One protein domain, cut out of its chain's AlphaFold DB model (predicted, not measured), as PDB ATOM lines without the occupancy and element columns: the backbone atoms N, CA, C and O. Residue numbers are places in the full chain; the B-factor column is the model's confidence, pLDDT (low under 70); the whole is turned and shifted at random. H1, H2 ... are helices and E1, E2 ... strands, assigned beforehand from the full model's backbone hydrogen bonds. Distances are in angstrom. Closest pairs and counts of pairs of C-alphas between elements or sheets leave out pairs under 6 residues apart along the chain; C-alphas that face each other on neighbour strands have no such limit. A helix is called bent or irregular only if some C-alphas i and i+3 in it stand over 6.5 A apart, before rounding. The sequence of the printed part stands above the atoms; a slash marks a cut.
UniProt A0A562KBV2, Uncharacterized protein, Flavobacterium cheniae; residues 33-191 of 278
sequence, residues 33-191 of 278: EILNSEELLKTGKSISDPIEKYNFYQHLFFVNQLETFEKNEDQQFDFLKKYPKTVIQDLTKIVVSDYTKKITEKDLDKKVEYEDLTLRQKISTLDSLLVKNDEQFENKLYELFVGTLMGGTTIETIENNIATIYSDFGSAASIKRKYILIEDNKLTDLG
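This is residues 33 to 191 of the 278 residues of an uncharacterized protein of Flavobacterium cheniae (UniProt A0A562KBV2). A strongly twisted sheet of four antiparallel strands, E1 to E4, makes one end of the domain, and a group of helices gathered round the long helix H2 makes the other. H3 packs on one face of the sheet and also on residues 62 to 69 of H2, joining the two halves; farther from the sheet H7 crosses H2, its hairpin partner H6 meets H2 near the first residues of both helices, and H1 folds back along H2. The 159 printed residues hold seven named helices followed by four named strands, in the order H1 H2 H3 H4 H5 H6 H7 E1 E2 E3 E4, a mixed class of helices and strands. The sheet's order is E1 E2 E3 E4. The whole is compact, with a radius of gyration of the C-alphas of 16.6 A and spans of 45 by 37 by 29 A.

The sheet holds E1, residues 152 to 159, E2, residues 162 to 168, E3, residues 176 to 183, and E4, residues 186 to 189. It is a meander, each strand the antiparallel neighbour of the one before, with E1 and E4 as edge strands. N 154 and O 166 of the hairpin E1 and E2 are within hydrogen-bond range at 2.9 A, as are N 165 and O 178 of the hairpin E2 and E3 at 2.8 A, and N 181 and O 188 of the hairpin E3 and E4 at 2.9 A. H3, residues 85 to 95, is on one face of the sheet, in two layers, a helix over a sheet; its closest C-alphas to E1 are those of Val 95 and Thr 153, 5.5 A apart. H2, residues 50 to 71, is the hub, touching six other helices. With its residues 62 to 69 alone it touches H3 at a steep tilt of 60 degrees, opposite ways; the closest C-alphas, of Leu 66 and Thr 92, are 6.0 A apart. H1, residues 37 to 44, forms a helical hairpin with H2 at a shallow tilt of 6 degrees, and the closest C-alphas are those of Ser 37 and Val 63, 6.1 A apart. H7, residues 137 to 146, touches H2 about perpendicular at 82 degrees, closest at the C-alphas of Phe 61 and Leu 141, 6.8 A. H6, residues 119 to 132, touches H2 at a steep tilt of 63 degrees, closest at the C-alphas of Tyr 54 and Ile 123, 6.6 A, and forms a helical hairpin with H7 at a shallow tilt of 23 degrees. H4, residues 97 to 100, touches H2, closest at the C-alphas of Gln 58 and Tyr 99, 6.0 A. H5, residues 105 to 109, only just touches H2, with 3 pairs of C-alphas within 8 A, the closest being Ile 51 and Glu 105 at 7.2 A. H2 and H6 are apart from the four strands. Every O i to N i+4 pair is within hydrogen-bond range in H2, H3 and H6; the counts are 2 of 4 in H1, 5 of 6 in H7 and 0 of 1 in H5, where 2 of 2 O i to N i+3 pairs are within range, and H4 is too short for such a pair.

E1 measures 21.1 A from first to last C-alpha, E2 19.4 A, E3 23.0 A and E4 10.1 A. H2 is 31.1 A long, from C-alpha 50 at (-42.822, -40.154, 31.589) to C-alpha 71 at (-17.928, -29.243, 46.681). H6 measures 20.2 A, H3 15.1 A, H7 14.2 A and H1 10.5 A. H4 is irregular, its C-alphas 97 and 100 being 7.1 A apart, and H5 also measures 7.1 A. H1 begins at C-alpha 37, (-29.732, -29.206, 42.005), and E4 ends at C-alpha 189, (-11.442, -42.565, 25.231).

The two C-alphas farthest apart are those of Lys 132 and Asn 160, 46.3 A. The printed part has no cut. The link from H2 to H3, residues 72 to 84, is long. The mean pLDDT of the printed part is 89.5, and residues 148 to 150 and 170 to 173 are under 70.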
ATOM      1  N   GLU A  33     -30.072 -27.418  30.848       90.88
ATOM      2  CA  GLU A  33     -29.147 -26.293  31.024       90.88
ATOM      3  C   GLU A  33     -28.927 -25.922  32.505       90.88
ATOM      4  O   GLU A  33     -28.004 -25.169  32.828       90.88
ATOM      5  N   ILE A  34     -29.742 -26.457  33.424       93.12
ATOM      6  CA  ILE A  34     -29.714 -26.102  34.849       93.12
ATOM      7  C   ILE A  34     -28.719 -26.997  35.594       93.12
ATOM      8  O   ILE A  34     -28.997 -28.150  35.897       93.12
ATOM      9  N   LEU A  35     -27.571 -26.436  35.972       93.69
ATOM     10  CA  LEU A  35     -26.492 -27.157  36.667       93.69
ATOM     11  C   LEU A  35     -26.469 -26.934  38.186       93.69
ATOM     12  O   LEU A  35     -25.415 -27.028  38.812       93.69
ATOM     13  N   ASN A  36     -27.620 -26.593  38.759       93.06
ATOM     14  CA  ASN A  36     -27.820 -26.423  40.191       93.06
ATOM     15  C   ASN A  36     -28.997 -27.299  40.628       93.06
ATOM     16  O   ASN A  36     -30.109 -27.144  40.124       93.06
ATOM     17  N   SER A  37     -28.747 -28.217  41.559       92.81
ATOM     18  CA  SER A  37     -29.732 -29.206  42.005       92.81
ATOM     19  C   SER A  37     -30.978 -28.554  42.616       92.81
ATOM     20  O   SER A  37     -32.099 -28.928  42.274       92.81
ATOM     21  N   GLU A  38     -30.818 -27.522  43.449       91.25
ATOM     22  CA  GLU A  38     -31.940 -26.818  44.088       91.25
ATOM     23  C   GLU A  38     -32.858 -26.109  43.081       91.25
ATOM     24  O   GLU A  38     -34.079 -26.075  43.256       91.25
ATOM     25  N   GLU A  39     -32.288 -25.516  42.031       90.62
ATOM     26  CA  GLU A  39     -33.044 -24.909  40.935       90.62
ATOM     27  C   GLU A  39     -33.750 -25.977  40.093       90.62
ATOM     28  O   GLU A  39     -34.938 -25.847  39.791       90.62
ATOM     29  N   LEU A  40     -33.057 -27.074  39.793       92.00
ATOM     30  CA  LEU A  40     -33.575 -28.182  38.998       92.00
ATOM     31  C   LEU A  40     -34.753 -28.893  39.691       92.00
ATOM     32  O   LEU A  40     -35.769 -29.193  39.068       92.00
ATOM     33  N   LEU A  41     -34.706 -29.077  41.011       91.44
ATOM     34  CA  LEU A  41     -35.816 -29.659  41.780       91.44
ATOM     35  C   LEU A  41     -37.115 -28.833  41.688       91.44
ATOM     36  O   LEU A  41     -38.213 -29.383  41.827       91.44
ATOM     37  N   LYS A  42     -37.026 -27.519  41.429       87.00
ATOM     38  CA  LYS A  42     -38.204 -26.652  41.247       87.00
ATOM     39  C   LYS A  42     -38.894 -26.899  39.904       87.00
ATOM     40  O   LYS A  42     -40.117 -26.793  39.846       87.00
ATOM     41  N   THR A  43     -38.148 -27.256  38.856       84.94
ATOM     42  CA  THR A  43     -38.695 -27.506  37.508       84.94
ATOM     43  C   THR A  43     -39.280 -28.912  37.360       84.94
ATOM     44  O   THR A  43     -40.270 -29.095  36.647       84.94
ATOM     45  N   GLY A  44     -38.756 -29.897  38.097       79.44
ATOM     46  CA  GLY A  44     -39.213 -31.292  38.024       79.44
ATOM     47  C   GLY A  44     -40.706 -31.493  38.303       79.44
ATOM     48  O   GLY A  44     -41.344 -32.356  37.703       79.44
ATOM     49  N   LYS A  45     -41.306 -30.648  39.153       76.31
ATOM     50  CA  LYS A  45     -42.720 -30.766  39.562       76.31
ATOM     51  C   LYS A  45     -43.723 -30.503  38.432       76.31
ATOM     52  O   LYS A  45     -44.865 -30.942  38.537       76.31
ATOM     53  N   SER A  46     -43.323 -29.792  37.377       80.62
ATOM     54  CA  SER A  46     -44.192 -29.468  36.234       80.62
ATOM     55  C   SER A  46     -44.118 -30.474  35.082       80.62
ATOM     56  O   SER A  46     -44.912 -30.388  34.145       80.62
ATOM     57  N   ILE A  47     -43.188 -31.429  35.126       88.38
ATOM     58  CA  ILE A  47     -42.993 -32.398  34.045       88.38
ATOM     59  C   ILE A  47     -44.035 -33.511  34.187       88.38
ATOM     60  O   ILE A  47     -44.170 -34.116  35.247       88.38
ATOM     61  N   SER A  48     -44.791 -33.787  33.124       88.44
ATOM     62  CA  SER A  48     -45.845 -34.812  33.121       88.44
ATOM     63  C   SER A  48     -45.507 -36.023  32.254       88.44
ATOM     64  O   SER A  48     -45.872 -37.142  32.623       88.44
ATOM     65  N   ASP A  49     -44.785 -35.817  31.149       92.31
ATOM     66  CA  ASP A  49     -44.387 -36.878  30.229       92.31
ATOM     67  C   ASP A  49     -43.397 -37.858  30.900       92.31
ATOM     68  O   ASP A  49     -42.372 -37.427  31.430       92.31
ATOM     69  N   PRO A  50     -43.671 -39.174  30.911       91.94
ATOM     70  CA  PRO A  50     -42.822 -40.154  31.589       91.94
ATOM     71  C   PRO A  50     -41.394 -40.274  31.037       91.94
ATOM     72  O   PRO A  50     -40.473 -40.552  31.807       91.94
ATOM     73  N   ILE A  51     -41.191 -40.070  29.731       94.75
ATOM     74  CA  ILE A  51     -39.853 -40.092  29.125       94.75
ATOM     75  C   ILE A  51     -39.096 -38.829  29.535       94.75
ATOM     76  O   ILE A  51     -37.938 -38.901  29.947       94.75
ATOM     77  N   GLU A  52     -39.759 -37.677  29.487       93.44
ATOM     78  CA  GLU A  52     -39.199 -36.414  29.955       93.44
ATOM     79  C   GLU A  52     -38.854 -36.464  31.450       93.44
ATOM     80  O   GLU A  52     -37.787 -35.993  31.836       93.44
ATOM     81  N   LYS A  53     -39.675 -37.120  32.282       93.62
ATOM     82  CA  LYS A  53     -39.368 -37.366  33.702       93.62
ATOM     83  C   LYS A  53     -38.126 -38.222  33.899       93.62
ATOM     84  O   LYS A  53     -37.309 -37.914  34.760       93.62
ATOM     85  N   TYR A  54     -37.967 -39.292  33.121       94.62
ATOM     86  CA  TYR A  54     -36.744 -40.090  33.178       94.62
ATOM     87  C   TYR A  54     -35.513 -39.238  32.858       94.62
ATOM     88  O   TYR A  54     -34.546 -39.252  33.616       94.62
ATOM     89  N   ASN A  55     -35.578 -38.458  31.773       94.06
ATOM     90  CA  ASN A  55     -34.492 -37.568  31.361       94.06
ATOM     91  C   ASN A  55     -34.211 -36.491  32.421       94.06
ATOM     92  O   ASN A  55     -33.056 -36.157  32.672       94.06
ATOM     93  N   PHE A  56     -35.250 -35.981  33.085       95.06
ATOM     94  CA  PHE A  56     -35.116 -35.068  34.215       95.06
ATOM     95  C   PHE A  56     -34.350 -35.712  35.373       95.06
ATOM     96  O   PHE A  56     -33.357 -35.149  35.825       95.06
ATOM     97  N   TYR A  57     -34.750 -36.905  35.824       95.50
ATOM     98  CA  TYR A  57     -34.055 -37.597  36.915       95.50
ATOM     99  C   TYR A  57     -32.622 -37.980  36.540       95.50
ATOM    100  O   TYR A  57     -31.724 -37.896  37.373       95.50
ATOM    101  N   GLN A  58     -32.387 -38.341  35.280       95.31
ATOM    102  CA  GLN A  58     -31.054 -38.607  34.744       95.31
ATOM    103  C   GLN A  58     -30.178 -37.350  34.791       95.31
ATOM    104  O   GLN A  58     -29.012 -37.427  35.186       95.31
ATOM    105  N   HIS A  59     -30.737 -36.191  34.437       95.94
ATOM    106  CA  HIS A  59     -30.032 -34.919  34.524       95.94
ATOM    107  C   HIS A  59     -29.789 -34.490  35.973       95.94
ATOM    108  O   HIS A  59     -28.677 -34.095  36.307       95.94
ATOM    109  N   LEU A  60     -30.776 -34.653  36.854       95.75
ATOM    110  CA  LEU A  60     -30.632 -34.375  38.282       95.75
ATOM    111  C   LEU A  60     -29.538 -35.229  38.920       95.75
ATOM    112  O   LEU A  60     -28.687 -34.700  39.628       95.75
ATOM    113  N   PHE A  61     -29.499 -36.525  38.609       95.31
ATOM    114  CA  PHE A  61     -28.432 -37.399  39.083       95.31
ATOM    115  C   PHE A  61     -27.056 -36.930  38.587       95.31
ATOM    116  O   PHE A  61     -26.110 -36.862  39.369       95.31
ATOM    117  N   PHE A  62     -26.945 -36.526  37.317       95.75
ATOM    118  CA  PHE A  62     -25.726 -35.916  36.780       95.75
ATOM    119  C   PHE A  62     -25.315 -34.636  37.522       95.75
ATOM    120  O   PHE A  62     -24.140 -34.497  37.868       95.75
ATOM    121  N   VAL A  63     -26.254 -33.729  37.802       95.75
ATOM    122  CA  VAL A  63     -25.976 -32.493  38.545       95.75
ATOM    123  C   VAL A  63     -25.528 -32.803  39.974       95.75
ATOM    124  O   VAL A  63     -24.533 -32.238  40.417       95.75
ATOM    125  N   ASN A  64     -26.159 -33.760  40.660       93.56
ATOM    126  CA  ASN A  64     -25.748 -34.182  42.004       93.56
ATOM    127  C   ASN A  64     -24.310 -34.745  42.009       93.56
ATOM    128  O   ASN A  64     -23.513 -34.424  42.895       93.56
ATOM    129  N   GLN A  65     -23.934 -35.537  40.996       92.44
ATOM    130  CA  GLN A  65     -22.557 -36.028  40.847       92.44
ATOM    131  C   GLN A  65     -21.568 -34.894  40.536       92.44
ATOM    132  O   GLN A  65     -20.474 -34.854  41.097       92.44
ATOM    133  N   LEU A  66     -21.953 -33.939  39.684       94.12
ATOM    134  CA  LEU A  66     -21.131 -32.765  39.387       94.12
ATOM    135  C   LEU A  66     -20.890 -31.921  40.643       94.12
ATOM    136  O   LEU A  66     -19.750 -31.565  40.926       94.12
ATOM    137  N   GLU A  67     -21.936 -31.644  41.420       92.94
ATOM    138  CA  GLU A  67     -21.817 -30.913  42.682       92.94
ATOM    139  C   GLU A  67     -20.935 -31.649  43.694       92.94
ATOM    140  O   GLU A  67     -20.190 -30.999  44.422       92.94
ATOM    141  N   THR A  68     -20.969 -32.983  43.725       90.00
ATOM    142  CA  THR A  68     -20.080 -33.786  44.584       90.00
ATOM    143  C   THR A  68     -18.609 -33.549  44.233       90.00
ATOM    144  O   THR A  68     -17.786 -33.295  45.116       90.00
ATOM    145  N   PHE A  69     -18.276 -33.549  42.938       91.06
ATOM    146  CA  PHE A  69     -16.922 -33.243  42.468       91.06
ATOM    147  C   PHE A  69     -16.513 -31.782  42.709       91.06
ATOM    148  O   PHE A  69     -15.335 -31.514  42.944       91.06
ATOM    149  N   GLU A  70     -17.459 -30.837  42.661       87.44
ATOM    150  CA  GLU A  70     -17.192 -29.407  42.869       87.44
ATOM    151  C   GLU A  70     -17.057 -29.026  44.356       87.44
ATOM    152  O   GLU A  70     -16.134 -28.287  44.708       87.44
ATOM    153  N   LYS A  71     -17.945 -29.523  45.231       84.44
ATOM    154  CA  LYS A  71     -17.928 -29.243  46.681       84.44
ATOM    155  C   LYS A  71     -16.700 -29.857  47.343       84.44
ATOM    156  O   LYS A  71     -16.043 -29.186  48.137       84.44
ATOM    157  N   ASN A  72     -16.374 -31.096  46.965       76.56
ATOM    158  CA  ASN A  72     -15.185 -31.819  47.403       76.56
ATOM    159  C   ASN A  72     -14.926 -31.734  48.925       76.56
ATOM    160  O   ASN A  72     -13.827 -31.375  49.356       76.56
ATOM    161  N   GLU A  73     -15.952 -32.012  49.734       74.50
ATOM    162  CA  GLU A  73     -15.939 -31.775  51.188       74.50
ATOM    163  C   GLU A  73     -14.790 -32.514  51.903       74.50
ATOM    164  O   GLU A  73     -14.174 -31.956  52.811       74.50
ATOM    165  N   ASP A  74     -14.413 -33.695  51.405       75.62
ATOM    166  CA  ASP A  74     -13.336 -34.535  51.951       75.62
ATOM    167  C   ASP A  74     -11.988 -34.391  51.220       75.62
ATOM    168  O   ASP A  74     -11.091 -35.215  51.384       75.62
ATOM    169  N   GLN A  75     -11.830 -33.373  50.365       83.06
ATOM    170  CA  GLN A  75     -10.641 -33.147  49.520       83.06
ATOM    171  C   GLN A  75     -10.309 -34.272  48.516       83.06
ATOM    172  O   GLN A  75      -9.380 -34.117  47.719       83.06
ATOM    173  N   GLN A  76     -11.093 -35.354  48.470       84.31
ATOM    174  CA  GLN A  76     -10.910 -36.523  47.602       84.31
ATOM    175  C   GLN A  76     -10.659 -36.166  46.125       84.31
ATOM    176  O   GLN A  76      -9.853 -36.806  45.454       84.31
ATOM    177  N   PHE A  77     -11.310 -35.118  45.627       90.19
ATOM    178  CA  PHE A  77     -11.298 -34.679  44.235       90.19
ATOM    179  C   PHE A  77     -10.505 -33.386  44.001       90.19
ATOM    180  O   PHE A  77     -10.723 -32.692  43.008       90.19
ATOM    181  N   ASP A  78      -9.551 -33.035  44.873       90.38
ATOM    182  CA  ASP A  78      -8.823 -31.756  44.762       90.38
ATOM    183  C   ASP A  78      -8.038 -31.650  43.448       90.38
ATOM    184  O   ASP A  78      -7.870 -30.563  42.889       90.38
ATOM    185  N   PHE A  79      -7.631 -32.794  42.894       90.38
ATOM    186  CA  PHE A  79      -6.988 -32.877  41.589       90.38
ATOM    187  C   PHE A  79      -7.879 -32.398  40.431       90.38
ATOM    188  O   PHE A  79      -7.340 -32.103  39.363       90.38
ATOM    189  N   LEU A  80      -9.204 -32.303  40.608       92.88
ATOM    190  CA  LEU A  80     -10.132 -31.780  39.601       92.88
ATOM    191  C   LEU A  80     -10.097 -30.252  39.509       92.88
ATOM    192  O   LEU A  80     -10.321 -29.714  38.427       92.88
ATOM    193  N   LYS A  81      -9.727 -29.543  40.588       90.00
ATOM    194  CA  LYS A  81      -9.723 -28.066  40.650       90.00
ATOM    195  C   LYS A  81      -8.807 -27.401  39.618       90.00
ATOM    196  O   LYS A  81      -8.983 -26.226  39.307       90.00
ATOM    197  N   LYS A  82      -7.825 -28.134  39.080       91.31
ATOM    198  CA  LYS A  82      -6.914 -27.646  38.027       91.31
ATOM    199  C   LYS A  82      -7.528 -27.668  36.621       91.31
ATOM    200  O   LYS A  82      -6.907 -27.151  35.696       91.31
ATOM    201  N   TYR A  83      -8.701 -28.278  36.446       92.75
ATOM    202  CA  TYR A  83      -9.363 -28.404  35.152       92.75
ATOM    203  C   TYR A  83     -10.533 -27.425  35.013       92.75
ATOM    204  O   TYR A  83     -11.215 -27.126  35.994       92.75
ATOM    205  N   PRO A  84     -10.813 -26.931  33.793       93.94
ATOM    206  CA  PRO A  84     -11.997 -26.119  33.545       93.94
ATOM    207  C   PRO A  84     -13.290 -26.874  33.857       93.94
ATOM    208  O   PRO A  84     -13.386 -28.080  33.623       93.94
ATOM    209  N   LYS A  85     -14.329 -26.142  34.277       92.50
ATOM    210  CA  LYS A  85     -15.655 -26.706  34.588       92.50
ATOM    211  C   LYS A  85     -16.225 -27.561  33.448       92.50
ATOM    212  O   LYS A  85     -16.830 -28.592  33.712       92.50
ATOM    213  N   THR A  86     -15.978 -27.193  32.191       94.44
ATOM    214  CA  THR A  86     -16.407 -27.976  31.018       94.44
ATOM    215  C   THR A  86     -15.782 -29.373  30.970       94.44
ATOM    216  O   THR A  86     -16.466 -30.335  30.642       94.44
ATOM    217  N   VAL A  87     -14.505 -29.513  31.349       95.75
ATOM    218  CA  VAL A  87     -13.821 -30.817  31.415       95.75
ATOM    219  C   VAL A  87     -14.415 -31.668  32.530       95.75
ATOM    220  O   VAL A  87     -14.669 -32.851  32.324       95.75
ATOM    221  N   ILE A  88     -14.671 -31.065  33.695       95.00
ATOM    222  CA  ILE A  88     -15.284 -31.761  34.832       95.00
ATOM    223  C   ILE A  88     -16.685 -32.244  34.449       95.00
ATOM    224  O   ILE A  88     -16.983 -33.416  34.633       95.00
ATOM    225  N   GLN A  89     -17.504 -31.394  33.823       94.44
ATOM    226  CA  GLN A  89     -18.821 -31.778  33.308       94.44
ATOM    227  C   GLN A  89     -18.743 -32.970  32.354       94.44
ATOM    228  O   GLN A  89     -19.513 -33.917  32.500       94.44
ATOM    229  N   ASP A  90     -17.827 -32.953  31.386       94.75
ATOM    230  CA  ASP A  90     -17.704 -34.054  30.432       94.75
ATOM    231  C   ASP A  90     -17.191 -35.345  31.092       94.75
ATOM    232  O   ASP A  90     -17.664 -36.427  30.744       94.75
ATOM    233  N   LEU A  91     -16.312 -35.257  32.098       95.12
ATOM    234  CA  LEU A  91     -15.928 -36.411  32.919       95.12
ATOM    235  C   LEU A  91     -17.118 -36.946  33.729       95.12
ATOM    236  O   LEU A  91     -17.333 -38.157  33.761       95.12
ATOM    237  N   THR A  92     -17.940 -36.075  34.319       94.88
ATOM    238  CA  THR A  92     -19.148 -36.482  35.052       94.88
ATOM    239  C   THR A  92     -20.143 -37.200  34.144       94.88
ATOM    240  O   THR A  92     -20.717 -38.207  34.548       94.88
ATOM    241  N   LYS A  93     -20.305 -36.765  32.887       93.50
ATOM    242  CA  LYS A  93     -21.136 -37.488  31.902       93.50
ATOM    243  C   LYS A  93     -20.603 -38.891  31.599       93.50
ATOM    244  O   LYS A  93     -21.385 -39.765  31.250       93.50
ATOM    245  N   ILE A  94     -19.289 -39.115  31.693       92.25
ATOM    246  CA  ILE A  94     -18.689 -40.450  31.530       92.25
ATOM    247  C   ILE A  94     -18.944 -41.311  32.770       92.25
ATOM    248  O   ILE A  94     -19.227 -42.499  32.628       92.25
ATOM    249  N   VAL A  95     -18.852 -40.718  33.965       91.44
ATOM    250  CA  VAL A  95     -19.155 -41.385  35.240       91.44
ATOM    251  C   VAL A  95     -20.616 -41.825  35.295       91.44
ATOM    252  O   VAL A  95     -20.914 -42.970  35.627       91.44
ATOM    253  N   VAL A  96     -21.526 -40.937  34.902       90.81
ATOM    254  CA  VAL A  96     -22.947 -41.240  34.760       90.81
ATOM    255  C   VAL A  96     -23.162 -41.886  33.395       90.81
ATOM    256  O   VAL A  96     -23.629 -41.244  32.460       90.81
ATOM    257  N   SER A  97     -22.810 -43.169  33.263       76.00
ATOM    258  CA  SER A  97     -22.883 -43.900  31.984       76.00
ATOM    259  C   SER A  97     -24.252 -43.801  31.310       76.00
ATOM    260  O   SER A  97     -24.351 -43.764  30.082       76.00
ATOM    261  N   ASP A  98     -25.308 -43.725  32.122       77.75
ATOM    262  CA  ASP A  98     -26.676 -43.598  31.648       77.75
ATOM    263  C   ASP A  98     -27.011 -42.189  31.144       77.75
ATOM    264  O   ASP A  98     -28.023 -42.069  30.485       77.75
ATOM    265  N   TYR A  99     -26.199 -41.141  31.329       83.88
ATOM    266  CA  TYR A  99     -26.553 -39.753  30.969       83.88
ATOM    267  C   TYR A  99     -26.906 -39.552  29.487       83.88
ATOM    268  O   TYR A  99     -27.712 -38.699  29.133       83.88
ATOM    269  N   THR A 100     -26.308 -40.340  28.593       81.69
ATOM    270  CA  THR A 100     -26.590 -40.272  27.146       81.69
ATOM    271  C   THR A 100     -27.666 -41.256  26.684       81.69
ATOM    272  O   THR A 100     -28.025 -41.286  25.501       81.69
ATOM    273  N   LYS A 101     -28.182 -42.082  27.599       88.06
ATOM    274  CA  LYS A 101     -29.161 -43.122  27.302       88.06
ATOM    275  C   LYS A 101     -30.498 -42.485  26.972       88.06
ATOM    276  O   LYS A 101     -31.082 -41.767  27.779       88.06
ATOM    277  N   LYS A 102     -30.997 -42.813  25.787       90.06
ATOM    278  CA  LYS A 102     -32.354 -42.483  25.362       90.06
ATOM    279  C   LYS A 102     -33.239 -43.693  25.595       90.06
ATOM    280  O   LYS A 102     -32.865 -44.802  25.213       90.06
ATOM    281  N   ILE A 103     -34.398 -43.464  26.192       93.94
ATOM    282  CA  ILE A 103     -35.414 -44.496  26.383       93.94
ATOM    283  C   ILE A 103     -36.579 -44.286  25.422       93.94
ATOM    284  O   ILE A 103     -36.817 -43.186  24.919       93.94
ATOM    285  N   THR A 104     -37.305 -45.363  25.173       94.56
ATOM    286  CA  THR A 104     -38.562 -45.371  24.430       94.56
ATOM    287  C   THR A 104     -39.721 -45.712  25.357       94.56
ATOM    288  O   THR A 104     -39.521 -46.232  26.456       94.56
ATOM    289  N   GLU A 105     -40.954 -45.517  24.888       94.00
ATOM    290  CA  GLU A 105     -42.152 -45.917  25.639       94.00
ATOM    291  C   GLU A 105     -42.134 -47.411  26.004       94.00
ATOM    292  O   GLU A 105     -42.560 -47.812  27.082       94.00
ATOM    293  N   LYS A 106     -41.561 -48.252  25.133       94.25
ATOM    294  CA  LYS A 106     -41.418 -49.688  25.390       94.25
ATOM    295  C   LYS A 106     -40.493 -49.972  26.575       94.25
ATOM    296  O   LYS A 106     -40.722 -50.938  27.298       94.25
ATOM    297  N   ASP A 107     -39.452 -49.166  26.764       94.31
ATOM    298  CA  ASP A 107     -38.492 -49.354  27.854       94.31
ATOM    299  C   ASP A 107     -39.110 -49.021  29.217       94.31
ATOM    300  O   ASP A 107     -38.733 -49.629  30.216       94.31
ATOM    301  N   LEU A 108     -40.106 -48.127  29.256       94.56
ATOM    302  CA  LEU A 108     -40.824 -47.770  30.483       94.56
ATOM    303  C   LEU A 108     -41.576 -48.954  31.099       94.56
ATOM    304  O   LEU A 108     -41.617 -49.088  32.326       94.56
ATOM    305  N   ASP A 109     -42.154 -49.806  30.252       94.50
ATOM    306  CA  ASP A 109     -43.025 -50.914  30.664       94.50
ATOM    307  C   ASP A 109     -42.347 -52.286  30.583       94.50
ATOM    308  O   ASP A 109     -42.914 -53.302  30.996       94.50
ATOM    309  N   LYS A 110     -41.114 -52.340  30.072       92.62
ATOM    310  CA  LYS A 110     -40.334 -53.572  30.017       92.62
ATOM    311  C   LYS A 110     -40.011 -54.040  31.438       92.62
ATOM    312  O   LYS A 110     -39.354 -53.336  32.199       92.62
ATOM    313  N   LYS A 111     -40.407 -55.272  31.773       86.25
ATOM    314  CA  LYS A 111     -39.876 -55.966  32.952       86.25
ATOM    315  C   LYS A 111     -38.458 -56.442  32.665       86.25
ATOM    316  O   LYS A 111     -38.233 -57.178  31.700       86.25
ATOM    317  N   VAL A 112     -37.518 -55.995  33.485       82.19
ATOM    318  CA  VAL A 112     -36.137 -56.473  33.469       82.19
ATOM    319  C   VAL A 112     -36.066 -57.736  34.322       82.19
ATOM    320  O   VAL A 112     -36.757 -57.860  35.333       82.19
ATOM    321  N   GLU A 113     -35.281 -58.709  33.872       76.31
ATOM    322  CA  GLU A 113     -35.038 -59.931  34.634       76.31
ATOM    323  C   GLU A 113     -34.424 -59.563  35.993       76.31
ATOM    324  O   GLU A 113     -33.501 -58.753  36.046       76.31
ATOM    325  N   TYR A 114     -34.959 -60.134  37.076       78.81
ATOM    326  CA  TYR A 114     -34.562 -59.850  38.465       78.81
ATOM    327  C   TYR A 114     -34.929 -58.460  39.013       78.81
ATOM    328  O   TYR A 114     -34.460 -58.096  40.088       78.81
ATOM    329  N   GLU A 115     -35.799 -57.704  38.335       80.94
ATOM    330  CA  GLU A 115     -36.367 -56.469  38.880       80.94
ATOM    331  C   GLU A 115     -37.867 -56.595  39.171       80.94
ATOM    332  O   GLU A 115     -38.657 -57.017  38.321       80.94
ATOM    333  N   ASP A 116     -38.272 -56.157  40.364       84.12
ATOM    334  CA  ASP A 116     -39.674 -56.204  40.798       84.12
ATOM    335  C   ASP A 116     -40.538 -55.104  40.159       84.12
ATOM    336  O   ASP A 116     -41.746 -55.281  39.974       84.12
ATOM    337  N   LEU A 117     -39.923 -53.968  39.811       90.62
ATOM    338  CA  LEU A 117     -40.598 -52.768  39.314       90.62
ATOM    339  C   LEU A 117     -40.166 -52.434  37.888       90.62
ATOM    340  O   LEU A 117     -38.980 -52.461  37.566       90.62
ATOM    341  N   THR A 118     -41.123 -52.027  37.052       94.19
ATOM    342  CA  THR A 118     -40.814 -51.423  35.750       94.19
ATOM    343  C   THR A 118     -40.206 -50.033  35.926       94.19
ATOM    344  O   THR A 118     -40.379 -49.380  36.961       94.19
ATOM    345  N   LEU A 119     -39.538 -49.527  34.888       94.31
ATOM    346  CA  LEU A 119     -38.966 -48.183  34.905       94.31
ATOM    347  C   LEU A 119     -40.036 -47.109  35.181       94.31
ATOM    348  O   LEU A 119     -39.803 -46.206  35.985       94.31
ATOM    349  N   ARG A 120     -41.245 -47.253  34.621       95.69
ATOM    350  CA  ARG A 120     -42.375 -46.351  34.911       95.69
ATOM    351  C   ARG A 120     -42.737 -46.322  36.398       95.69
ATOM    352  O   ARG A 120     -43.023 -45.255  36.946       95.69
ATOM    353  N   GLN A 121     -42.729 -47.480  37.059       95.56
ATOM    354  CA  GLN A 121     -43.051 -47.586  38.484       95.56
ATOM    355  C   GLN A 121     -41.952 -46.964  39.358       95.56
ATOM    356  O   GLN A 121     -42.264 -46.283  40.336       95.56
ATOM    357  N   LYS A 122     -40.680 -47.129  38.973       94.62
ATOM    358  CA  LYS A 122     -39.544 -46.472  39.640       94.62
ATOM    359  C   LYS A 122     -39.636 -44.945  39.529       94.62
ATOM    360  O   LYS A 122     -39.570 -44.263  40.545       94.62
ATOM    361  N   ILE A 123     -39.905 -44.412  38.332       95.50
ATOM    362  CA  ILE A 123     -40.111 -42.967  38.103       95.50
ATOM    363  C   ILE A 123     -41.291 -42.436  38.929       95.50
ATOM    364  O   ILE A 123     -41.165 -41.428  39.613       95.50
ATOM    365  N   SER A 124     -42.424 -43.146  38.935       94.44
ATOM    366  CA  SER A 124     -43.596 -42.745  39.734       94.44
ATOM    367  C   SER A 124     -43.303 -42.730  41.241       94.44
ATOM    368  O   SER A 124     -43.866 -41.924  41.983       94.44
ATOM    369  N   THR A 125     -42.416 -43.616  41.707       95.38
ATOM    370  CA  THR A 125     -41.944 -43.625  43.097       95.38
ATOM    371  C   THR A 125     -41.111 -42.380  43.389       95.38
ATOM    372  O   THR A 125     -41.386 -41.698  44.374       95.38
ATOM    373  N   LEU A 126     -40.165 -42.035  42.509       95.38
ATOM    374  CA  LEU A 126     -39.366 -40.811  42.628       95.38
ATOM    375  C   LEU A 126     -40.233 -39.551  42.653       95.38
ATOM    376  O   LEU A 126     -40.039 -38.720  43.532       95.38
ATOM    377  N   ASP A 127     -41.241 -39.450  41.783       93.88
ATOM    378  CA  ASP A 127     -42.168 -38.310  41.778       93.88
ATOM    379  C   ASP A 127     -42.878 -38.144  43.124       93.88
ATOM    380  O   ASP A 127     -42.979 -37.042  43.662       93.88
ATOM    381  N   SER A 128     -43.376 -39.250  43.682       94.38
ATOM    382  CA  SER A 128     -44.065 -39.253  44.974       94.38
ATOM    383  C   SER A 128     -43.146 -38.781  46.101       94.38
ATOM    384  O   SER A 128     -43.569 -37.983  46.940       94.38
ATOM    385  N   LEU A 129     -41.889 -39.236  46.103       95.25
ATOM    386  CA  LEU A 129     -40.876 -38.843  47.087       95.25
ATOM    387  C   LEU A 129     -40.476 -37.370  46.923       95.25
ATOM    388  O   LEU A 129     -40.446 -36.632  47.907       95.25
ATOM    389  N   LEU A 130     -40.274 -36.912  45.685       92.88
ATOM    390  CA  LEU A 130     -39.943 -35.524  45.362       92.88
ATOM    391  C   LEU A 130     -41.043 -34.554  45.813       92.88
ATOM    392  O   LEU A 130     -40.768 -33.521  46.423       92.88
ATOM    393  N   VAL A 131     -42.311 -34.879  45.540       91.25
ATOM    394  CA  VAL A 131     -43.459 -34.044  45.937       91.25
ATOM    395  C   VAL A 131     -43.580 -33.942  47.457       91.25
ATOM    396  O   VAL A 131     -43.925 -32.877  47.971       91.25
ATOM    397  N   LYS A 132     -43.283 -35.030  48.173       93.50
ATOM    398  CA  LYS A 132     -43.343 -35.093  49.639       93.50
ATOM    399  C   LYS A 132     -42.101 -34.542  50.333       93.50
ATOM    400  O   LYS A 132     -42.138 -34.406  51.552       93.50
ATOM    401  N   ASN A 133     -41.047 -34.209  49.582       91.38
ATOM    402  CA  ASN A 133     -39.737 -33.858  50.127       91.38
ATOM    403  C   ASN A 133     -39.214 -34.943  51.089       91.38
ATOM    404  O   ASN A 133     -38.823 -34.659  52.220       91.38
ATOM    405  N   ASP A 134     -39.315 -36.198  50.649       95.81
ATOM    406  CA  ASP A 134     -38.983 -37.383  51.437       95.81
ATOM    407  C   ASP A 134     -37.468 -37.650  51.435       95.81
ATOM    408  O   ASP A 134     -36.817 -37.576  50.392       95.81
ATOM    409  N   GLU A 135     -36.906 -37.999  52.594       94.88
ATOM    410  CA  GLU A 135     -35.474 -38.287  52.771       94.88
ATOM    411  C   GLU A 135     -34.976 -39.475  51.931       94.88
ATOM    412  O   GLU A 135     -33.791 -39.564  51.616       94.88
ATOM    413  N   GLN A 136     -35.871 -40.379  51.521       95.50
ATOM    414  CA  GLN A 136     -35.523 -41.535  50.694       95.50
ATOM    415  C   GLN A 136     -35.338 -41.178  49.213       95.50
ATOM    416  O   GLN A 136     -34.925 -42.038  48.431       95.50
ATOM    417  N   PHE A 137     -35.650 -39.941  48.805       94.88
ATOM    418  CA  PHE A 137     -35.567 -39.508  47.411       94.88
ATOM    419  C   PHE A 137     -34.171 -39.728  46.815       94.88
ATOM    420  O   PHE A 137     -34.054 -40.399  45.792       94.88
ATOM    421  N   GLU A 138     -33.121 -39.241  47.480       92.75
ATOM    422  CA  GLU A 138     -31.740 -39.347  46.987       92.75
ATOM    423  C   GLU A 138     -31.286 -40.808  46.861       92.75
ATOM    424  O   GLU A 138     -30.727 -41.206  45.839       92.75
ATOM    425  N   ASN A 139     -31.618 -41.649  47.847       92.50
ATOM    426  CA  ASN A 139     -31.311 -43.081  47.794       92.50
ATOM    427  C   ASN A 139     -32.012 -43.764  46.613       92.50
ATOM    428  O   ASN A 139     -31.401 -44.559  45.900       92.50
ATOM    429  N   LYS A 140     -33.286 -43.443  46.358       94.12
ATOM    430  CA  LYS A 140     -34.022 -44.002  45.215       94.12
ATOM    431  C   LYS A 140     -33.554 -43.450  43.876       94.12
ATOM    432  O   LYS A 140     -33.604 -44.179  42.884       94.12
ATOM    433  N   LEU A 141     -33.082 -42.205  43.835       94.31
ATOM    434  CA  LEU A 141     -32.475 -41.624  42.644       94.31
ATOM    435  C   LEU A 141     -31.178 -42.366  42.309       94.31
ATOM    436  O   LEU A 141     -30.979 -42.773  41.166       94.31
ATOM    437  N   TYR A 142     -30.349 -42.623  43.320       91.12
ATOM    438  CA  TYR A 142     -29.138 -43.425  43.190       91.12
ATOM    439  C   TYR A 142     -29.436 -44.849  42.699       91.12
ATOM    440  O   TYR A 142     -28.860 -45.293  41.706       91.12
ATOM    441  N   GLU A 143     -30.383 -45.548  43.335       89.88
ATOM    442  CA  GLU A 143     -30.787 -46.905  42.939       89.88
ATOM    443  C   GLU A 143     -31.252 -46.981  41.478       89.88
ATOM    444  O   GLU A 143     -31.028 -47.995  40.817       89.88
ATOM    445  N   LEU A 144     -31.890 -45.926  40.954       91.25
ATOM    446  CA  LEU A 144     -32.358 -45.900  39.569       91.25
ATOM    447  C   LEU A 144     -31.202 -45.928  38.554       91.25
ATOM    448  O   LEU A 144     -31.343 -46.568  37.511       91.25
ATOM    449  N   PHE A 145     -30.094 -45.240  38.838       90.50
ATOM    450  CA  PHE A 145     -28.991 -45.060  37.882       90.50
ATOM    451  C   PHE A 145     -27.765 -45.928  38.159       90.50
ATOM    452  O   PHE A 145     -26.994 -46.194  37.239       90.50
ATOM    453  N   VAL A 146     -27.589 -46.387  39.396       85.75
ATOM    454  CA  VAL A 146     -26.448 -47.222  39.800       85.75
ATOM    455  C   VAL A 146     -26.878 -48.650  40.142       85.75
ATOM    456  O   VAL A 146     -26.110 -49.592  39.946       85.75
ATOM    457  N   GLY A 147     -28.122 -48.833  40.589       80.12
ATOM    458  CA  GLY A 147     -28.644 -50.103  41.085       80.12
ATOM    459  C   GLY A 147     -28.567 -50.229  42.608       80.12
ATOM    460  O   GLY A 147     -28.186 -49.304  43.320       80.12
ATOM    461  N   THR A 148     -28.967 -51.394  43.118       67.81
ATOM    462  CA  THR A 148     -29.064 -51.686  44.562       67.81
ATOM    463  C   THR A 148     -27.790 -52.284  45.161       67.81
ATOM    464  O   THR A 148     -27.692 -52.436  46.378       67.81
ATOM    465  N   LEU A 149     -26.819 -52.658  44.325       66.06
ATOM    466  CA  LEU A 149     -25.537 -53.181  44.784       66.06
ATOM    467  C   LEU A 149     -24.659 -52.034  45.288       66.06
ATOM    468  O   LEU A 149     -24.616 -50.969  44.674       66.06
ATOM    469  N   MET A 150     -23.932 -52.271  46.386       66.31
ATOM    470  CA  MET A 150     -22.903 -51.345  46.859       66.31
ATOM    471  C   MET A 150     -21.809 -51.268  45.798       66.31
ATOM    472  O   MET A 150     -21.013 -52.189  45.626       66.31
ATOM    473  N   GLY A 151     -21.845 -50.189  45.037       76.62
ATOM    474  CA  GLY A 151     -21.033 -50.005  43.860       76.62
ATOM    475  C   GLY A 151     -21.293 -48.647  43.251       76.62
ATOM    476  O   GLY A 151     -22.219 -47.952  43.658       76.62
ATOM    477  N   GLY A 152     -20.470 -48.262  42.294       85.31
ATOM    478  CA  GLY A 152     -20.538 -46.965  41.657       85.31
ATOM    479  C   GLY A 152     -19.412 -46.790  40.659       85.31
ATOM    480  O   GLY A 152     -18.491 -47.603  40.567       85.31
ATOM    481  N   THR A 153     -19.507 -45.710  39.898       89.44
ATOM    482  CA  THR A 153     -18.432 -45.250  39.026       89.44
ATOM    483  C   THR A 153     -17.949 -43.904  39.542       89.44
ATOM    484  O   THR A 153     -18.758 -43.091  39.975       89.44
ATOM    485  N   THR A 154     -16.642 -43.668  39.527       91.81
ATOM    486  CA  THR A 154     -16.054 -42.404  39.977       91.81
ATOM    487  C   THR A 154     -14.759 -42.093  39.233       91.81
ATOM    488  O   THR A 154     -14.186 -42.951  38.557       91.81
ATOM    489  N   ILE A 155     -14.288 -40.854  39.358       93.69
ATOM    490  CA  ILE A 155     -12.968 -40.439  38.890       93.69
ATOM    491  C   ILE A 155     -11.965 -40.787  39.998       93.69
ATOM    492  O   ILE A 155     -11.965 -40.156  41.049       93.69
ATOM    493  N   GLU A 156     -11.128 -41.800  39.775       92.06
ATOM    494  CA  GLU A 156     -10.149 -42.293  40.759       92.06
ATOM    495  C   GLU A 156      -8.942 -41.351  40.862       92.06
ATOM    496  O   GLU A 156      -8.529 -40.975  41.955       92.06
ATOM    497  N   THR A 157      -8.376 -40.947  39.721       92.56
ATOM    498  CA  THR A 157      -7.199 -40.065  39.660       92.56
ATOM    499  C   THR A 157      -7.074 -39.399  38.289       92.56
ATOM    500  O   THR A 157      -7.683 -39.850  37.315       92.56
ATOM    501  N   ILE A 158      -6.258 -38.339  38.196       93.12
ATOM    502  CA  ILE A 158      -5.798 -37.783  36.918       93.12
ATOM    503  C   ILE A 158      -4.293 -37.506  36.950       93.12
ATOM    504  O   ILE A 158      -3.838 -36.487  37.490       93.12
ATOM    505  N   GLU A 159      -3.535 -38.356  36.262       90.75
ATOM    506  CA  GLU A 159      -2.075 -38.308  36.184       90.75
ATOM    507  C   GLU A 159      -1.607 -38.152  34.739       90.75
ATOM    508  O   GLU A 159      -2.074 -38.847  33.841       90.75
ATOM    509  N   ASN A 160      -0.675 -37.223  34.501       90.12
ATOM    510  CA  ASN A 160      -0.141 -36.927  33.167       90.12
ATOM    511  C   ASN A 160      -1.235 -36.768  32.093       90.12
ATOM    512  O   ASN A 160      -1.124 -37.310  30.993       90.12
ATOM    513  N   ASN A 161      -2.295 -36.029  32.442       92.31
ATOM    514  CA  ASN A 161      -3.475 -35.776  31.612       92.31
ATOM    515  C   ASN A 161      -4.326 -37.013  31.275       92.31
ATOM    516  O   ASN A 161      -5.176 -36.940  30.391       92.31
ATOM    517  N   ILE A 162      -4.138 -38.137  31.966       94.12
ATOM    518  CA  ILE A 162      -4.972 -39.330  31.821       94.12
ATOM    519  C   ILE A 162      -5.824 -39.472  33.076       94.12
ATOM    520  O   ILE A 162      -5.298 -39.649  34.173       94.12
ATOM    521  N   ALA A 163      -7.139 -39.371  32.911       94.94
ATOM    522  CA  ALA A 163      -8.101 -39.666  33.956       94.94
ATOM    523  C   ALA A 163      -8.382 -41.167  34.006       94.94
ATOM    524  O   ALA A 163      -8.681 -41.781  32.977       94.94
ATOM    525  N   THR A 164      -8.335 -41.728  35.208       93.88
ATOM    526  CA  THR A 164      -8.762 -43.099  35.483       93.88
ATOM    527  C   THR A 164     -10.171 -43.059  36.054       93.88
ATOM    528  O   THR A 164     -10.405 -42.492  37.120       93.88
ATOM    529  N   ILE A 165     -11.116 -43.651  35.332       93.25
ATOM    530  CA  ILE A 165     -12.496 -43.846  35.772       93.25
ATOM    531  C   ILE A 165     -12.600 -45.260  36.333       93.25
ATOM    532  O   ILE A 165     -12.397 -46.231  35.602       93.25
ATOM    533  N   TYR A 166     -12.885 -45.361  37.625       90.25
ATOM    534  CA  TYR A 166     -13.016 -46.621  38.346       90.25
ATOM    535  C   TYR A 166     -14.489 -46.971  38.509       90.25
ATOM    536  O   TYR A 166     -15.282 -46.123  38.920       90.25
ATOM    537  N   SER A 167     -14.838 -48.219  38.219       88.12
ATOM    538  CA  SER A 167     -16.163 -48.779  38.463       88.12
ATOM    539  C   SER A 167     -16.042 -50.058  39.280       88.12
ATOM    540  O   SER A 167     -15.247 -50.929  38.929       88.12
ATOM    541  N   ASP A 168     -16.868 -50.200  40.311       85.81
ATOM    542  CA  ASP A 168     -16.973 -51.408  41.139       85.81
ATOM    543  C   ASP A 168     -18.434 -51.644  41.498       85.81
ATOM    544  O   ASP A 168     -19.148 -50.696  41.805       85.81
ATOM    545  N   PHE A 169     -18.881 -52.894  41.434       78.88
ATOM    546  CA  PHE A 169     -20.259 -53.293  41.714       78.88
ATOM    547  C   PHE A 169     -20.330 -54.478  42.689       78.88
ATOM    548  O   PHE A 169     -21.232 -55.313  42.607       78.88
ATOM    549  N   GLY A 170     -19.374 -54.558  43.622       69.56
ATOM    550  CA  GLY A 170     -19.458 -55.423  44.805       69.56
ATOM    551  C   GLY A 170     -18.786 -56.789  44.660       69.56
ATOM    552  O   GLY A 170     -18.883 -57.628  45.555       69.56
ATOM    553  N   SER A 171     -18.074 -57.037  43.561       67.75
ATOM    554  CA  SER A 171     -17.201 -58.207  43.422       67.75
ATOM    555  C   SER A 171     -15.869 -57.812  42.794       67.75
ATOM    556  O   SER A 171     -15.837 -57.005  41.869       67.75
ATOM    557  N   ALA A 172     -14.763 -58.428  43.219       64.25
ATOM    558  CA  ALA A 172     -13.447 -58.152  42.628       64.25
ATOM    559  C   ALA A 172     -13.427 -58.361  41.096       64.25
ATOM    560  O   ALA A 172     -12.702 -57.680  40.381       64.25
ATOM    561  N   ALA A 173     -14.275 -59.257  40.575       63.28
ATOM    562  CA  ALA A 173     -14.449 -59.492  39.139       63.28
ATOM    563  C   ALA A 173     -15.283 -58.411  38.411       63.28
ATOM    564  O   ALA A 173     -15.324 -58.405  37.182       63.28
ATOM    565  N   SER A 174     -15.964 -57.528  39.145       71.56
ATOM    566  CA  SER A 174     -16.741 -56.401  38.608       71.56
ATOM    567  C   SER A 174     -15.957 -55.092  38.533       71.56
ATOM    568  O   SER A 174     -16.466 -54.126  37.965       71.56
ATOM    569  N   ILE A 175     -14.724 -55.078  39.050       78.81
ATOM    570  CA  ILE A 175     -13.843 -53.917  38.989       78.81
ATOM    571  C   ILE A 175     -13.435 -53.663  37.539       78.81
ATOM    572  O   ILE A 175     -12.910 -54.546  36.856       78.81
ATOM    573  N   LYS A 176     -13.658 -52.437  37.066       83.12
ATOM    574  CA  LYS A 176     -13.254 -51.981  35.733       83.12
ATOM    575  C   LYS A 176     -12.584 -50.622  35.831       83.12
ATOM    576  O   LYS A 176     -13.017 -49.762  36.592       83.12
ATOM    577  N   ARG A 177     -11.551 -50.423  35.014       87.69
ATOM    578  CA  ARG A 177     -10.925 -49.117  34.803       87.69
ATOM    579  C   ARG A 177     -11.084 -48.697  33.355       87.69
ATOM    580  O   ARG A 177     -10.842 -49.491  32.448       87.69
ATOM    581  N   LYS A 178     -11.482 -47.447  33.156       90.00
ATOM    582  CA  LYS A 178     -11.532 -46.782  31.856       90.00
ATOM    583  C   LYS A 178     -10.597 -45.581  31.881       90.00
ATOM    584  O   LYS A 178     -10.592 -44.831  32.851       90.00
ATOM    585  N   TYR A 179      -9.839 -45.383  30.808       92.88
ATOM    586  CA  TYR A 179      -8.845 -44.317  30.725       92.88
ATOM    587  C   TYR A 179      -9.262 -43.256  29.712       92.88
ATOM    588  O   TYR A 179      -9.573 -43.566  28.560       92.88
ATOM    589  N   ILE A 180      -9.258 -41.998  30.145       94.88
ATOM    590  CA  ILE A 180      -9.645 -40.846  29.331       94.88
ATOM    591  C   ILE A 180      -8.467 -39.880  29.248       94.88
ATOM    592  O   ILE A 180      -8.011 -39.367  30.264       94.88
ATOM    593  N   LEU A 181      -7.986 -39.604  28.041       94.50
ATOM    594  CA  LEU A 181      -6.995 -38.557  27.806       94.50
ATOM    595  C   LEU A 181      -7.671 -37.188  27.772       94.50
ATOM    596  O   LEU A 181      -8.685 -37.024  27.094       94.50
ATOM    597  N   ILE A 182      -7.074 -36.214  28.453       95.56
ATOM    598  CA  ILE A 182      -7.517 -34.822  28.511       95.56
ATOM    599  C   ILE A 182      -6.459 -33.943  27.833       95.56
ATOM    600  O   ILE A 182      -5.438 -33.614  28.427       95.56
ATOM    601  N   GLU A 183      -6.700 -33.531  26.593       93.06
ATOM    602  CA  GLU A 183      -5.806 -32.625  25.855       93.06
ATOM    603  C   GLU A 183      -6.619 -31.472  25.270       93.06
ATOM    604  O   GLU A 183      -7.689 -31.689  24.707       93.06
ATOM    605  N   ASP A 184      -6.145 -30.236  25.442       92.94
ATOM    606  CA  ASP A 184      -6.833 -29.021  24.977       92.94
ATOM    607  C   ASP A 184      -8.318 -28.959  25.390       92.94
ATOM    608  O   ASP A 184      -9.192 -28.588  24.604       92.94
ATOM    609  N   ASN A 185      -8.608 -29.359  26.634       91.81
ATOM    610  CA  ASN A 185      -9.958 -29.485  27.202       91.81
ATOM    611  C   ASN A 185     -10.885 -30.472  26.467       91.81
ATOM    612  O   ASN A 185     -12.098 -30.423  26.654       91.81
ATOM    613  N   LYS A 186     -10.336 -31.373  25.647       94.81
ATOM    614  CA  LYS A 186     -11.072 -32.443  24.965       94.81
ATOM    615  C   LYS A 186     -10.775 -33.786  25.610       94.81
ATOM    616  O   LYS A 186      -9.635 -34.081  25.955       94.81
ATOM    617  N   LEU A 187     -11.814 -34.608  25.715       95.62
ATOM    618  CA  LEU A 187     -11.743 -35.944  26.293       95.62
ATOM    619  C   LEU A 187     -11.673 -36.986  25.175       95.62
ATOM    620  O   LEU A 187     -12.527 -37.013  24.289       95.62
ATOM    621  N   THR A 188     -10.672 -37.862  25.227       93.12
ATOM    622  CA  THR A 188     -10.513 -38.980  24.288       93.12
ATOM    623  C   THR A 188     -10.489 -40.302  25.041       93.12
ATOM    624  O   THR A 188      -9.648 -40.514  25.909       93.12
ATOM    625  N   ASP A 189     -11.396 -41.209  24.685       92.06
ATOM    626  CA  ASP A 189     -11.442 -42.565  25.231       92.06
ATOM    627  C   ASP A 189     -10.278 -43.413  24.694       92.06
ATOM    628  O   ASP A 189     -10.216 -43.722  23.496       92.06
ATOM    629  N   LEU A 190      -9.369 -43.795  25.592       91.31
ATOM    630  CA  LEU A 190      -8.170 -44.562  25.270       91.31
ATOM    631  C   LEU A 190      -8.443 -46.065  25.086       91.31
ATOM    632  O   LEU A 190      -7.587 -46.774  24.556       91.31
ATOM    633  N   GLY A 191      -9.633 -46.551  25.460       89.50
ATOM    634  CA  GLY A 191      -9.964 -47.975  25.457       89.50
ATOM    635  C   GLY A 191      -9.008 -48.799  26.322       89.50
ATOM    636  O   GLY A 191      -8.556 -48.352  27.375       89.50
TER     637      GLY A 191